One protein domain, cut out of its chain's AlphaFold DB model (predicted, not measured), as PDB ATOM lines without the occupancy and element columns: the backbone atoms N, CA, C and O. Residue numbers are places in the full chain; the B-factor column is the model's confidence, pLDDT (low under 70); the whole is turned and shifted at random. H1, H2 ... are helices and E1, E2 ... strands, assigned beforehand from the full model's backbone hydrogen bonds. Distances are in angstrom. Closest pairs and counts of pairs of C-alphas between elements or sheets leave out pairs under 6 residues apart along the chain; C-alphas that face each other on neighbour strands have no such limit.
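This is residues 289 to 308 and 326 to 403 of the 463 residues of an uncharacterized protein of Fragilariopsis cylindrus CCMP1102 (UniProt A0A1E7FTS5). With little regular structure, this is a small three-strand sheet with H1 covering one face, H3 following E3 at one end, and H2 with long loops at the other. Of 98 printed residues, 38 are in named elements, E1 H1 E2 H2 E3 H3, class mixed; the sheet, E2 E1 E3, is mixed. It is compact, radius of gyration of the C-alphas 14.5 A, spanning 48 by 25 by 24 A.

E1, residues 298 to 301, has antiparallel E3, residues 389 to 395 (N 299 to O 393, 2.8 A), and parallel E2, residues 348 to 350 (N 300 to O 349, 2.9 A), as neighbours. H1, residues 327 to 339, is over E2 and E1, making two layers; C-alphas 332 and 348 are closest, 6.1 A. H2, residues 364 to 369, only grazes the sheet; H3, residues 396 to 400, is not on it. Every helix O i to N i+4 pair is within hydrogen-bond range.

E1 begins at C-alpha 298 (-41.647, 93.051, 3.234); H3 ends at C-alpha 400 (-39.368, 100.154, 13.650). H1 measures 18.4 A, E3 20.2 A.

Residues 309 to 325 are cut out, a 22.4 A gap between C-alphas 308 and 326. Links E2 to H2 and H2 to E3 are long. Fifteen residues, among them 339 to 345, have pLDDT under 70.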
ATOM      1  N   GLY A 289     -43.196 102.737   0.144       91.38
ATOM      2  CA  GLY A 289     -44.256 103.566   0.709       91.38
ATOM      3  C   GLY A 289     -45.384 102.716   1.295       91.38
ATOM      4  O   GLY A 289     -45.647 101.620   0.808       91.38
ATOM      5  N   LYS A 290     -46.105 103.254   2.283       89.31
ATOM      6  CA  LYS A 290     -47.174 102.564   3.033       89.31
ATOM      7  C   LYS A 290     -48.231 101.871   2.164       89.31
ATOM      8  O   LYS A 290     -48.740 100.823   2.543       89.31
ATOM      9  N   THR A 291     -48.566 102.457   1.017       89.31
ATOM     10  CA  THR A 291     -49.567 101.929   0.074       89.31
ATOM     11  C   THR A 291     -48.960 101.096  -1.058       89.31
ATOM     12  O   THR A 291     -49.694 100.557  -1.883       89.31
ATOM     13  N   THR A 292     -47.631 101.015  -1.140       89.81
ATOM     14  CA  THR A 292     -46.930 100.242  -2.169       89.81
ATOM     15  C   THR A 292     -47.012  98.763  -1.820       89.81
ATOM     16  O   THR A 292     -46.869  98.396  -0.658       89.81
ATOM     17  N   CYS A 293     -47.263  97.918  -2.821       89.12
ATOM     18  CA  CYS A 293     -47.410  96.470  -2.645       89.12
ATOM     19  C   CYS A 293     -48.516  96.057  -1.654       89.12
ATOM     20  O   CYS A 293     -48.433  95.012  -1.018       89.12
ATOM     21  N   GLY A 294     -49.590  96.851  -1.550       88.44
ATOM     22  CA  GLY A 294     -50.832  96.479  -0.866       88.44
ATOM     23  C   GLY A 294     -50.626  95.931   0.552       88.44
ATOM     24  O   GLY A 294     -50.130  96.622   1.445       88.44
ATOM     25  N   SER A 295     -51.035  94.678   0.765       87.06
ATOM     26  CA  SER A 295     -50.931  93.984   2.052       87.06
ATOM     27  C   SER A 295     -49.539  93.435   2.361       87.06
ATOM     28  O   SER A 295     -49.386  92.829   3.407       87.06
ATOM     29  N   ILE A 296     -48.559  93.582   1.468       88.75
ATOM     30  CA  ILE A 296     -47.189  93.104   1.675       88.75
ATOM     31  C   ILE A 296     -46.429  94.134   2.493       88.75
ATOM     32  O   ILE A 296     -46.474  95.325   2.201       88.75
ATOM     33  N   ASP A 297     -45.696  93.665   3.488       89.75
ATOM     34  CA  ASP A 297     -44.953  94.507   4.419       89.75
ATOM     35  C   ASP A 297     -43.453  94.445   4.182       89.75
ATOM     36  O   ASP A 297     -42.746  95.443   4.344       89.75
ATOM     37  N   THR A 298     -42.996  93.279   3.729       91.56
ATOM     38  CA  THR A 298     -41.647  93.051   3.234       91.56
ATOM     39  C   THR A 298     -41.714  92.252   1.938       91.56
ATOM     40  O   THR A 298     -42.358  91.204   1.871       91.56
ATOM     41  N   PHE A 299     -41.013  92.718   0.912       91.94
ATOM     42  CA  PHE A 299     -40.893  92.047  -0.372       91.94
ATOM     43  C   PHE A 299     -39.428  91.728  -0.677       91.94
ATOM     44  O   PHE A 299     -38.579  92.617  -0.705       91.94
ATOM     45  N   PHE A 300     -39.129  90.450  -0.902       92.69
ATOM     46  CA  PHE A 300     -37.796  89.988  -1.285       92.69
ATOM     47  C   PHE A 300     -37.737  89.695  -2.786       92.69
ATOM     48  O   PHE A 300     -38.533  88.912  -3.308       92.69
ATOM     49  N   SER A 301     -36.745  90.258  -3.474       91.94
ATOM     50  CA  SER A 301     -36.509  90.003  -4.895       91.94
ATOM     51  C   SER A 301     -35.052  89.690  -5.204       91.94
ATOM     52  O   SER A 301     -34.148  90.148  -4.520       91.94
ATOM     53  N   HIS A 302     -34.810  88.892  -6.242       90.06
ATOM     54  CA  HIS A 302     -33.456  88.516  -6.679       90.06
ATOM     55  C   HIS A 302     -32.957  89.344  -7.872       90.06
ATOM     56  O   HIS A 302     -31.947  89.011  -8.482       90.06
ATOM     57  N   GLY A 303     -33.682  90.390  -8.278       89.19
ATOM     58  CA  GLY A 303     -33.270  91.284  -9.368       89.19
ATOM     59  C   GLY A 303     -33.275  90.697 -10.789       89.19
ATOM     60  O   GLY A 303     -32.877  91.386 -11.719       89.19
ATOM     61  N   SER A 304     -33.753  89.467 -10.997       87.12
ATOM     62  CA  SER A 304     -33.868  88.841 -12.332       87.12
ATOM     63  C   SER A 304     -35.327  88.570 -12.734       87.12
ATOM     64  O   SER A 304     -35.648  87.537 -13.322       87.12
ATOM     65  N   CYS A 305     -36.255  89.452 -12.348       79.12
ATOM     66  CA  CYS A 305     -37.645  89.321 -12.789       79.12
ATOM     67  C   CYS A 305     -37.777  89.656 -14.266       79.12
ATOM     68  O   CYS A 305     -37.192  90.632 -14.736       79.12
ATOM     69  N   SER A 306     -38.632  88.915 -14.963       63.34
ATOM     70  CA  SER A 306     -39.063  89.261 -16.313       63.34
ATOM     71  C   SER A 306     -39.830  90.582 -16.290       63.34
ATOM     72  O   SER A 306     -41.019  90.621 -15.970       63.34
ATOM     73  N   VAL A 307     -39.152  91.675 -16.629       52.19
ATOM     74  CA  VAL A 307     -39.813  92.942 -16.944       52.19
ATOM     75  C   VAL A 307     -40.326  92.813 -18.366       52.19
ATOM     76  O   VAL A 307     -39.598  93.061 -19.323       52.19
ATOM     77  N   LEU A 308     -41.573  92.381 -18.540       47.47
ATOM     78  CA  LEU A 308     -42.231  92.644 -19.812       47.47
ATOM     79  C   LEU A 308     -42.580  94.139 -19.841       47.47
ATOM     80  O   LEU A 308     -43.251  94.612 -18.920       47.47
ATOM     81  N   ASN A 326     -33.883  78.503  -3.278       77.19
ATOM     82  CA  ASN A 326     -33.592  79.911  -3.479       77.19
ATOM     83  C   ASN A 326     -33.426  80.544  -2.090       77.19
ATOM     84  O   ASN A 326     -34.323  80.418  -1.255       77.19
ATOM     85  N   LYS A 327     -32.288  81.205  -1.822       85.56
ATOM     86  CA  LYS A 327     -32.041  81.890  -0.536       85.56
ATOM     87  C   LYS A 327     -33.220  82.796  -0.152       85.56
ATOM     88  O   LYS A 327     -33.562  82.879   1.021       85.56
ATOM     89  N   ILE A 328     -33.907  83.387  -1.133       83.62
ATOM     90  CA  ILE A 328     -35.113  84.197  -0.926       83.62
ATOM     91  C   ILE A 328     -36.290  83.386  -0.375       83.62
ATOM     92  O   ILE A 328     -36.963  83.856   0.537       83.62
ATOM     93  N   ASP A 329     -36.523  82.169  -0.867       81.12
ATOM     94  CA  ASP A 329     -37.603  81.309  -0.368       81.12
ATOM     95  C   ASP A 329     -37.313  80.845   1.064       81.12
ATOM     96  O   ASP A 329     -38.224  80.713   1.880       81.12
ATOM     97  N   ILE A 330     -36.035  80.610   1.386       83.56
ATOM     98  CA  ILE A 330     -35.600  80.301   2.753       83.56
ATOM     99  C   ILE A 330     -35.845  81.509   3.658       83.56
ATOM    100  O   ILE A 330     -36.513  81.369   4.680       83.56
ATOM    101  N   LEU A 331     -35.368  82.696   3.272       83.94
ATOM    102  CA  LEU A 331     -35.573  83.925   4.040       83.94
ATOM    103  C   LEU A 331     -37.058  84.232   4.233       83.94
ATOM    104  O   LEU A 331     -37.462  84.609   5.329       83.94
ATOM    105  N   GLN A 332     -37.883  84.028   3.203       83.75
ATOM    106  CA  GLN A 332     -39.329  84.194   3.301       83.75
ATOM    107  C   GLN A 332     -39.921  83.248   4.346       83.75
ATOM    108  O   GLN A 332     -40.669  83.695   5.213       83.75
ATOM    109  N   LYS A 333     -39.574  81.956   4.299       83.19
ATOM    110  CA  LYS A 333     -40.054  80.966   5.275       83.19
ATOM    111  C   LYS A 333     -39.616  81.307   6.695       83.19
ATOM    112  O   LYS A 333     -40.420  81.192   7.614       83.19
ATOM    113  N   ILE A 334     -38.367  81.741   6.872       81.56
ATOM    114  CA  ILE A 334     -37.840  82.170   8.171       81.56
ATOM    115  C   ILE A 334     -38.638  83.369   8.681       81.56
ATOM    116  O   ILE A 334     -39.157  83.327   9.792       81.56
ATOM    117  N   ALA A 335     -38.800  84.407   7.862       79.94
ATOM    118  CA  ALA A 335     -39.516  85.613   8.260       79.94
ATOM    119  C   ALA A 335     -40.991  85.325   8.594       79.94
ATOM    120  O   ALA A 335     -41.488  85.776   9.623       79.94
ATOM    121  N   GLN A 336     -41.659  84.484   7.799       77.38
ATOM    122  CA  GLN A 336     -43.024  84.031   8.075       77.38
ATOM    123  C   GLN A 336     -43.126  83.210   9.365       77.38
ATOM    124  O   GLN A 336     -44.135  83.295  10.057       77.38
ATOM    125  N   ALA A 337     -42.108  82.416   9.709       77.44
ATOM    126  CA  ALA A 337     -42.101  81.661  10.959       77.44
ATOM    127  C   ALA A 337     -41.970  82.584  12.184       77.44
ATOM    128  O   ALA A 337     -42.687  82.389  13.165       77.44
ATOM    129  N   TYR A 338     -41.111  83.608  12.115       70.31
ATOM    130  CA  TYR A 338     -40.948  84.602  13.188       70.31
ATOM    131  C   TYR A 338     -42.222  85.419  13.456       70.31
ATOM    132  O   TYR A 338     -42.515  85.753  14.606       70.31
ATOM    133  N   ASP A 339     -42.997  85.690  12.409       65.94
ATOM    134  CA  ASP A 339     -44.216  86.497  12.466       65.94
ATOM    135  C   ASP A 339     -45.392  85.825  13.205       65.94
ATOM    136  O   ASP A 339     -46.291  86.483  13.722       65.94
ATOM    137  N   THR A 340     -45.390  84.497  13.343       53.69
ATOM    138  CA  THR A 340     -46.523  83.765  13.949       53.69
ATOM    139  C   THR A 340     -46.735  84.001  15.456       53.69
ATOM    140  O   THR A 340     -47.579  83.331  16.052       53.69
ATOM    141  N   SER A 341     -46.002  84.925  16.094       51.31
ATOM    142  CA  SER A 341     -45.837  84.938  17.552       51.31
ATOM    143  C   SER A 341     -46.610  85.967  18.399       51.31
ATOM    144  O   SER A 341     -46.729  85.649  19.575       51.31
ATOM    145  N   ASP A 342     -47.173  87.097  17.913       50.03
ATOM    146  CA  ASP A 342     -48.235  87.846  18.667       50.03
ATOM    147  C   ASP A 342     -48.754  89.186  18.071       50.03
ATOM    148  O   ASP A 342     -49.691  89.762  18.623       50.03
ATOM    149  N   THR A 343     -48.178  89.767  17.008       51.81
ATOM    150  CA  THR A 343     -48.363  91.221  16.727       51.81
ATOM    151  C   THR A 343     -49.209  91.607  15.509       51.81
ATOM    152  O   THR A 343     -49.290  92.782  15.166       51.81
ATOM    153  N   GLY A 344     -49.919  90.665  14.890       57.12
ATOM    154  CA  GLY A 344     -50.566  90.905  13.597       57.12
ATOM    155  C   GLY A 344     -49.603  90.579  12.456       57.12
ATOM    156  O   GLY A 344     -48.404  90.789  12.561       57.12
ATOM    157  N   ARG A 345     -50.145  89.961  11.409       63.56
ATOM    158  CA  ARG A 345     -49.388  89.189  10.419       63.56
ATOM    159  C   ARG A 345     -48.507  90.086   9.538       63.56
ATOM    160  O   ARG A 345     -49.034  90.707   8.620       63.56
ATOM    161  N   HIS A 346     -47.200  90.116   9.788       74.56
ATOM    162  CA  HIS A 346     -46.151  90.560   8.869       74.56
ATOM    163  C   HIS A 346     -46.193  89.735   7.579       74.56
ATOM    164  O   HIS A 346     -45.796  88.568   7.504       74.56
ATOM    165  N   VAL A 347     -46.688  90.346   6.505       78.75
ATOM    166  CA  VAL A 347     -46.805  89.660   5.220       78.75
ATOM    167  C   VAL A 347     -45.499  89.793   4.448       78.75
ATOM    168  O   VAL A 347     -45.186  90.841   3.877       78.75
ATOM    169  N   VAL A 348     -44.759  88.687   4.389       79.25
ATOM    170  CA  VAL A 348     -43.542  88.571   3.581       79.25
ATOM    171  C   VAL A 348     -43.836  87.877   2.258       79.25
ATOM    172  O   VAL A 348     -44.264  86.715   2.224       79.25
ATOM    173  N   ALA A 349     -43.560  88.585   1.169       81.88
ATOM    174  CA  ALA A 349     -43.740  88.103  -0.191       81.88
ATOM    175  C   ALA A 349     -42.418  88.066  -0.962       81.88
ATOM    176  O   ALA A 349     -41.428  88.697  -0.596       81.88
ATOM    177  N   THR A 350     -42.420  87.306  -2.051       83.50
ATOM    178  CA  THR A 350     -41.285  87.171  -2.967       83.50
ATOM    179  C   THR A 350     -41.751  87.369  -4.400       83.50
ATOM    180  O   THR A 350     -42.955  87.471  -4.660       83.50
ATOM    181  N   ASN A 351     -40.817  87.357  -5.349       76.94
ATOM    182  CA  ASN A 351     -41.088  87.426  -6.792       76.94
ATOM    183  C   ASN A 351     -42.174  86.450  -7.282       76.94
ATOM    184  O   ASN A 351     -42.837  86.723  -8.278       76.94
ATOM    185  N   SER A 352     -42.379  85.335  -6.576       69.81
ATOM    186  CA  SER A 352     -43.404  84.335  -6.894       69.81
ATOM    187  C   SER A 352     -44.845  84.778  -6.599       69.81
ATOM    188  O   SER A 352     -45.775  84.202  -7.156       69.81
ATOM    189  N   SER A 353     -45.045  85.804  -5.761       66.62
ATOM    190  CA  SER A 353     -46.379  86.256  -5.330       66.62
ATOM    191  C   SER A 353     -47.172  86.981  -6.420       66.62
ATOM    192  O   SER A 353     -48.391  86.909  -6.430       66.62
ATOM    193  N   GLY A 354     -46.505  87.688  -7.341       71.56
ATOM    194  CA  GLY A 354     -47.160  88.500  -8.378       71.56
ATOM    195  C   GLY A 354     -47.844  89.788  -7.884       71.56
ATOM    196  O   GLY A 354     -48.265  90.597  -8.713       71.56
ATOM    197  N   ASP A 355     -47.895  90.011  -6.567       77.62
ATOM    198  CA  ASP A 355     -48.654  91.081  -5.898       77.62
ATOM    199  C   ASP A 355     -47.857  92.388  -5.696       77.62
ATOM    200  O   ASP A 355     -48.402  93.402  -5.258       77.62
ATOM    201  N   CYS A 356     -46.563  92.391  -6.026       85.31
ATOM    202  CA  CYS A 356     -45.667  93.535  -5.851       85.31
ATOM    203  C   CYS A 356     -44.824  93.775  -7.107       85.31
ATOM    204  O   CYS A 356     -44.288  92.843  -7.704       85.31
ATOM    205  N   GLU A 357     -44.709  95.042  -7.509       87.25
ATOM    206  CA  GLU A 357     -43.971  95.471  -8.708       87.25
ATOM    207  C   GLU A 357     -42.526  95.884  -8.417       87.25
ATOM    208  O   GLU A 357     -41.762  96.143  -9.344       87.25
ATOM    209  N   LEU A 358     -42.128  95.925  -7.143       90.12
ATOM    210  CA  LEU A 358     -40.812  96.396  -6.708       90.12
ATOM    211  C   LEU A 358     -39.711  95.345  -6.887       90.12
ATOM    212  O   LEU A 358     -38.859  95.141  -6.026       90.12
ATOM    213  N   CYS A 359     -39.729  94.639  -8.012       90.25
ATOM    214  CA  CYS A 359     -38.614  93.777  -8.334       90.25
ATOM    215  C   CYS A 359     -37.391  94.602  -8.736       90.25
ATOM    216  O   CYS A 359     -37.467  95.405  -9.668       90.25
ATOM    217  N   GLY A 360     -36.239  94.292  -8.139       91.69
ATOM    218  CA  GLY A 360     -34.929  94.885  -8.439       91.69
ATOM    219  C   GLY A 360     -34.360  94.608  -9.835       91.69
ATOM    220  O   GLY A 360     -33.154  94.540 -10.010       91.69
ATOM    221  N   SER A 361     -35.196  94.380 -10.841       91.88
ATOM    222  CA  SER A 361     -34.789  94.122 -12.229       91.88
ATOM    223  C   SER A 361     -34.098  95.317 -12.901       91.88
ATOM    224  O   SER A 361     -33.206  95.150 -13.736       91.88
ATOM    225  N   THR A 362     -34.464  96.538 -12.517       94.31
ATOM    226  CA  THR A 362     -33.806  97.787 -12.934       94.31
ATOM    227  C   THR A 362     -32.562  98.107 -12.100       94.31
ATOM    228  O   THR A 362     -31.871  99.084 -12.355       94.31
ATOM    229  N   ASN A 363     -32.237  97.275 -11.108       97.25
ATOM    230  CA  ASN A 363     -31.102  97.492 -10.228       97.25
ATOM    231  C   ASN A 363     -29.783  97.136 -10.923       97.25
ATOM    232  O   ASN A 363     -29.520  95.973 -11.233       97.25
ATOM    233  N   THR A 364     -28.930  98.132 -11.141       97.94
ATOM    234  CA  THR A 364     -27.637  97.953 -11.818       97.94
ATOM    235  C   THR A 364     -26.679  97.066 -11.023       97.94
ATOM    236  O   THR A 364     -26.011  96.208 -11.597       97.94
ATOM    237  N   GLN A 365     -26.640  97.191  -9.693       98.31
ATOM    238  CA  GLN A 365     -25.816  96.326  -8.846       98.31
ATOM    239  C   GLN A 365     -26.342  94.889  -8.854       98.31
ATOM    240  O   GLN A 365     -25.561  93.951  -9.004       98.31
ATOM    241  N   GLY A 366     -27.664  94.712  -8.782       97.56
ATOM    242  CA  GLY A 366     -28.285  93.392  -8.871       97.56
ATOM    243  C   GLY A 366     -27.968  92.669 -10.177       97.56
ATOM    244  O   GLY A 366     -27.652  91.481 -10.163       97.56
ATOM    245  N   ARG A 367     -27.968  93.386 -11.306       97.31
ATOM    246  CA  ARG A 367     -27.569  92.837 -12.613       97.31
ATOM    247  C   ARG A 367     -26.117  92.401 -12.647       97.31
ATOM    248  O   ARG A 367     -25.838  91.282 -13.071       97.31
ATOM    249  N   LEU A 368     -25.220  93.272 -12.179       98.31
ATOM    250  CA  LEU A 368     -23.792  92.983 -12.108       98.31
ATOM    251  C   LEU A 368     -23.547  91.710 -11.292       98.31
ATOM    252  O   LEU A 368     -22.861  90.795 -11.740       98.31
ATOM    253  N   ILE A 369     -24.145  91.626 -10.103       97.94
ATOM    254  CA  ILE A 369     -23.982  90.486  -9.199       97.94
ATOM    255  C   ILE A 369     -24.585  89.209  -9.796       97.94
ATOM    256  O   ILE A 369     -24.000  88.140  -9.639       97.94
ATOM    257  N   ASN A 370     -25.689  89.312 -10.538       96.00
ATOM    258  CA  ASN A 370     -26.303  88.200 -11.268       96.00
ATOM    259  C   ASN A 370     -25.601  87.848 -12.596       96.00
ATOM    260  O   ASN A 370     -26.127  87.051 -13.370       96.00
ATOM    261  N   GLY A 371     -24.409  88.390 -12.858       95.69
ATOM    262  CA  GLY A 371     -23.542  87.944 -13.951       95.69
ATOM    263  C   GLY A 371     -23.658  88.730 -15.255       95.69
ATOM    264  O   GLY A 371     -23.069  88.311 -16.248       95.69
ATOM    265  N   VAL A 372     -24.366  89.863 -15.279       97.25
ATOM    266  CA  VAL A 372     -24.277  90.794 -16.416       97.25
ATOM    267  C   VAL A 372     -22.886  91.442 -16.418       97.25
ATOM    268  O   VAL A 372     -22.414  91.891 -15.370       97.25
ATOM    269  N   ALA A 373     -22.226  91.475 -17.581       96.75
ATOM    270  CA  ALA A 373     -20.902  92.075 -17.744       96.75
ATOM    271  C   ALA A 373     -20.927  93.572 -17.403       96.75
ATOM    272  O   ALA A 373     -21.919  94.250 -17.666       96.75
ATOM    273  N   LEU A 374     -19.850  94.091 -16.803       95.62
ATOM    274  CA  LEU A 374     -19.806  95.443 -16.228       95.62
ATOM    275  C   LEU A 374     -20.162  96.532 -17.255       95.62
ATOM    276  O   LEU A 374     -20.866  97.484 -16.928       95.62
ATOM    277  N   GLU A 375     -19.702  96.362 -18.489       95.94
ATOM    278  CA  GLU A 375     -19.966  97.217 -19.645       95.94
ATOM    279  C   GLU A 375     -21.431  97.188 -20.115       95.94
ATOM    280  O   GLU A 375     -21.918  98.187 -20.640       95.94
ATOM    281  N   ASP A 376     -22.150  96.094 -19.855       97.31
ATOM    282  CA  ASP A 376     -23.514  95.846 -20.335       97.31
ATOM    283  C   ASP A 376     -24.587  96.061 -19.259       97.31
ATOM    284  O   ASP A 376     -25.775  96.154 -19.581       97.31
ATOM    285  N   VAL A 377     -24.198  96.150 -17.978       97.12
ATOM    286  CA  VAL A 377     -25.101  96.274 -16.810       97.12
ATOM    287  C   VAL A 377     -26.158  97.357 -16.994       97.12
ATOM    288  O   VAL A 377     -27.277  97.253 -16.474       97.12
ATOM    289  N   CYS A 378     -25.801  98.417 -17.707       96.50
ATOM    290  CA  CYS A 378     -26.670  99.556 -17.867       96.50
ATOM    291  C   CYS A 378     -27.922  99.238 -18.697       96.50
ATOM    292  O   CYS A 378     -29.035  99.591 -18.303       96.50
ATOM    293  N   ASP A 379     -27.763  98.477 -19.776       94.94
ATOM    294  CA  ASP A 379     -28.822  98.238 -20.760       94.94
ATOM    295  C   ASP A 379     -29.326  96.789 -20.765       94.94
ATOM    296  O   ASP A 379     -30.393  96.499 -21.311       94.94
ATOM    297  N   THR A 380     -28.613  95.883 -20.093       94.56
ATOM    298  CA  THR A 380     -28.928  94.454 -20.067       94.56
ATOM    299  C   THR A 380     -29.502  94.037 -18.716       94.56
ATOM    300  O   THR A 380     -28.851  94.126 -17.677       94.56
ATOM    301  N   PHE A 381     -30.740  93.539 -18.724       93.50
ATOM    302  CA  PHE A 381     -31.346  92.899 -17.556       93.50
ATOM    303  C   PHE A 381     -30.675  91.551 -17.266       93.50
ATOM    304  O   PHE A 381     -30.325  90.812 -18.186       93.50
ATOM    305  N   ALA A 382     -30.572  91.182 -15.989       92.12
ATOM    306  CA  ALA A 382     -30.171  89.830 -15.619       92.12
ATOM    307  C   ALA A 382     -31.261  88.830 -16.025       92.12
ATOM    308  O   ALA A 382     -32.408  88.938 -15.591       92.12
ATOM    309  N   SER A 383     -30.892  87.846 -16.843       88.19
ATOM    310  CA  SER A 383     -31.785  86.766 -17.278       88.19
ATOM    311  C   SER A 383     -31.871  85.620 -16.267       88.19
ATOM    312  O   SER A 383     -32.822  84.838 -16.298       88.19
ATOM    313  N   THR A 384     -30.901  85.518 -15.357       87.38
ATOM    314  CA  THR A 384     -30.812  84.470 -14.339       87.38
ATOM    315  C   THR A 384     -30.486  85.058 -12.969       87.38
ATOM    316  O   THR A 384     -30.064  86.205 -12.839       87.38
ATOM    317  N   TYR A 385     -30.714  84.253 -11.935       88.62
ATOM    318  CA  TYR A 385     -30.301  84.527 -10.565       88.62
ATOM    319  C   TYR A 385     -29.316  83.448 -10.133       88.62
ATOM    320  O   TYR A 385     -29.584  82.259 -10.308       88.62
ATOM    321  N   ASN A 386     -28.189  83.863  -9.562       90.31
ATOM    322  CA  ASN A 386     -27.098  82.965  -9.177       90.31
ATOM    323  C   ASN A 386     -26.980  82.740  -7.661       90.31
ATOM    324  O   ASN A 386     -26.011  82.136  -7.216       90.31
ATOM    325  N   GLY A 387     -27.930  83.223  -6.854       90.75
ATOM    326  CA  GLY A 387     -27.853  83.076  -5.397       90.75
ATOM    327  C   GLY A 387     -27.172  84.227  -4.655       90.75
ATOM    328  O   GLY A 387     -27.092  84.156  -3.429       90.75
ATOM    329  N   ARG A 388     -26.649  85.252  -5.344       94.81
ATOM    330  CA  ARG A 388     -25.769  86.259  -4.719       94.81
ATOM    331  C   ARG A 388     -26.422  87.604  -4.438       94.81
ATOM    332  O   ARG A 388     -25.966  88.291  -3.535       94.81
ATOM    333  N   PHE A 389     -27.463  87.994  -5.171       96.38
ATOM    334  CA  PHE A 389     -28.143  89.276  -4.964       96.38
ATOM    335  C   PHE A 389     -29.538  89.105  -4.370       96.38
ATOM    336  O   PHE A 389     -30.369  88.375  -4.913       96.38
ATOM    337  N   ILE A 390     -29.813  89.833  -3.290       95.75
ATOM    338  CA  ILE A 390     -31.133  89.913  -2.668       95.75
ATOM    339  C   ILE A 390     -31.470  91.387  -2.454       95.75
ATOM    340  O   ILE A 390     -30.772  92.091  -1.740       95.75
ATOM    341  N   GLN A 391     -32.565  91.855  -3.036       96.50
ATOM    342  CA  GLN A 391     -33.166  93.148  -2.734       96.50
ATOM    343  C   GLN A 391     -34.323  92.947  -1.760       96.50
ATOM    344  O   GLN A 391     -35.178  92.083  -1.967       96.50
ATOM    345  N   ILE A 392     -34.346  93.752  -0.703       95.81
ATOM    346  CA  ILE A 392     -35.363  93.711   0.342       95.81
ATOM    347  C   ILE A 392     -36.069  95.066   0.384       95.81
ATOM    348  O   ILE A 392     -35.468  96.059   0.771       95.81
ATOM    349  N   GLU A 393     -37.342  95.090   0.011       95.69
ATOM    350  CA  GLU A 393     -38.224  96.259   0.059       95.69
ATOM    351  C   GLU A 393     -39.112  96.167   1.295       95.69
ATOM    352  O   GLU A 393     -39.768  95.147   1.501       95.69
ATOM    353  N   GLN A 394     -39.143  97.200   2.137       94.25
ATOM    354  CA  GLN A 394     -39.866  97.127   3.414       94.25
ATOM    355  C   GLN A 394     -40.676  98.383   3.686       94.25
ATOM    356  O   GLN A 394     -40.224  99.502   3.429       94.25
ATOM    357  N   LYS A 395     -41.859  98.219   4.270       91.88
ATOM    358  CA  LYS A 395     -42.582  99.337   4.880       91.88
ATOM    359  C   LYS A 395     -41.806  99.849   6.095       91.88
ATOM    360  O   LYS A 395     -41.158  99.084   6.809       91.88
ATOM    361  N   ARG A 396     -41.878 101.160   6.328       88.75
ATOM    362  CA  ARG A 396     -41.153 101.822   7.422       88.75
ATOM    363  C   ARG A 396     -41.575 101.315   8.801       88.75
ATOM    364  O   ARG A 396     -40.700 100.998   9.600       88.75
ATOM    365  N   ASP A 397     -42.880 101.190   9.035       83.50
ATOM    366  CA  ASP A 397     -43.453 100.766  10.322       83.50
ATOM    367  C   ASP A 397     -42.834  99.435  10.789       83.50
ATOM    368  O   ASP A 397     -42.291  99.340  11.889       83.50
ATOM    369  N   TYR A 398     -42.714  98.464   9.883       79.44
ATOM    370  CA  TYR A 398     -42.132  97.149  10.169       79.44
ATOM    371  C   TYR A 398     -40.630  97.177  10.479       79.44
ATOM    372  O   TYR A 398     -40.135  96.330  11.218       79.44
ATOM    373  N   ARG A 399     -39.874  98.160   9.970       82.88
ATOM    374  CA  ARG A 399     -38.459  98.332  10.361       82.88
ATOM    375  C   ARG A 399     -38.310  98.847  11.795       82.88
ATOM    376  O   ARG A 399     -37.254  98.661  12.408       82.88
ATOM    377  N   ARG A 400     -39.337  99.523  12.319       75.31
ATOM    378  CA  ARG A 400     -39.368 100.154  13.650       75.31
ATOM    379  C   ARG A 400     -40.046  99.290  14.714       75.31
ATOM    380  O   ARG A 400     -39.717  99.416  15.895       75.31
ATOM    381  N   GLU A 401     -40.922  98.374  14.303       58.16
ATOM    382  CA  GLU A 401     -41.698  97.468  15.167       58.16
ATOM    383  C   GLU A 401     -40.866  96.433  15.951       58.16
ATOM    384  O   GLU A 401     -41.392  95.733  16.811       58.16
ATOM    385  N   GLY A 402     -39.533  96.474  15.845       52.56
ATOM    386  CA  GLY A 402     -38.626  95.978  16.892       52.56
ATOM    387  C   GLY A 402     -38.744  96.698  18.255       52.56
ATOM    388  O   GLY A 402     -37.923  96.450  19.139       52.56
ATOM    389  N   GLY A 403     -39.742  97.573  18.445       39.16
ATOM    390  CA  GLY A 403     -40.124  98.150  19.738       39.16
ATOM    391  C   GLY A 403     -39.841  99.641  19.917       39.16
ATOM    392  O   GLY A 403     -39.755 100.096  21.057       39.16
TER     393      GLY A 403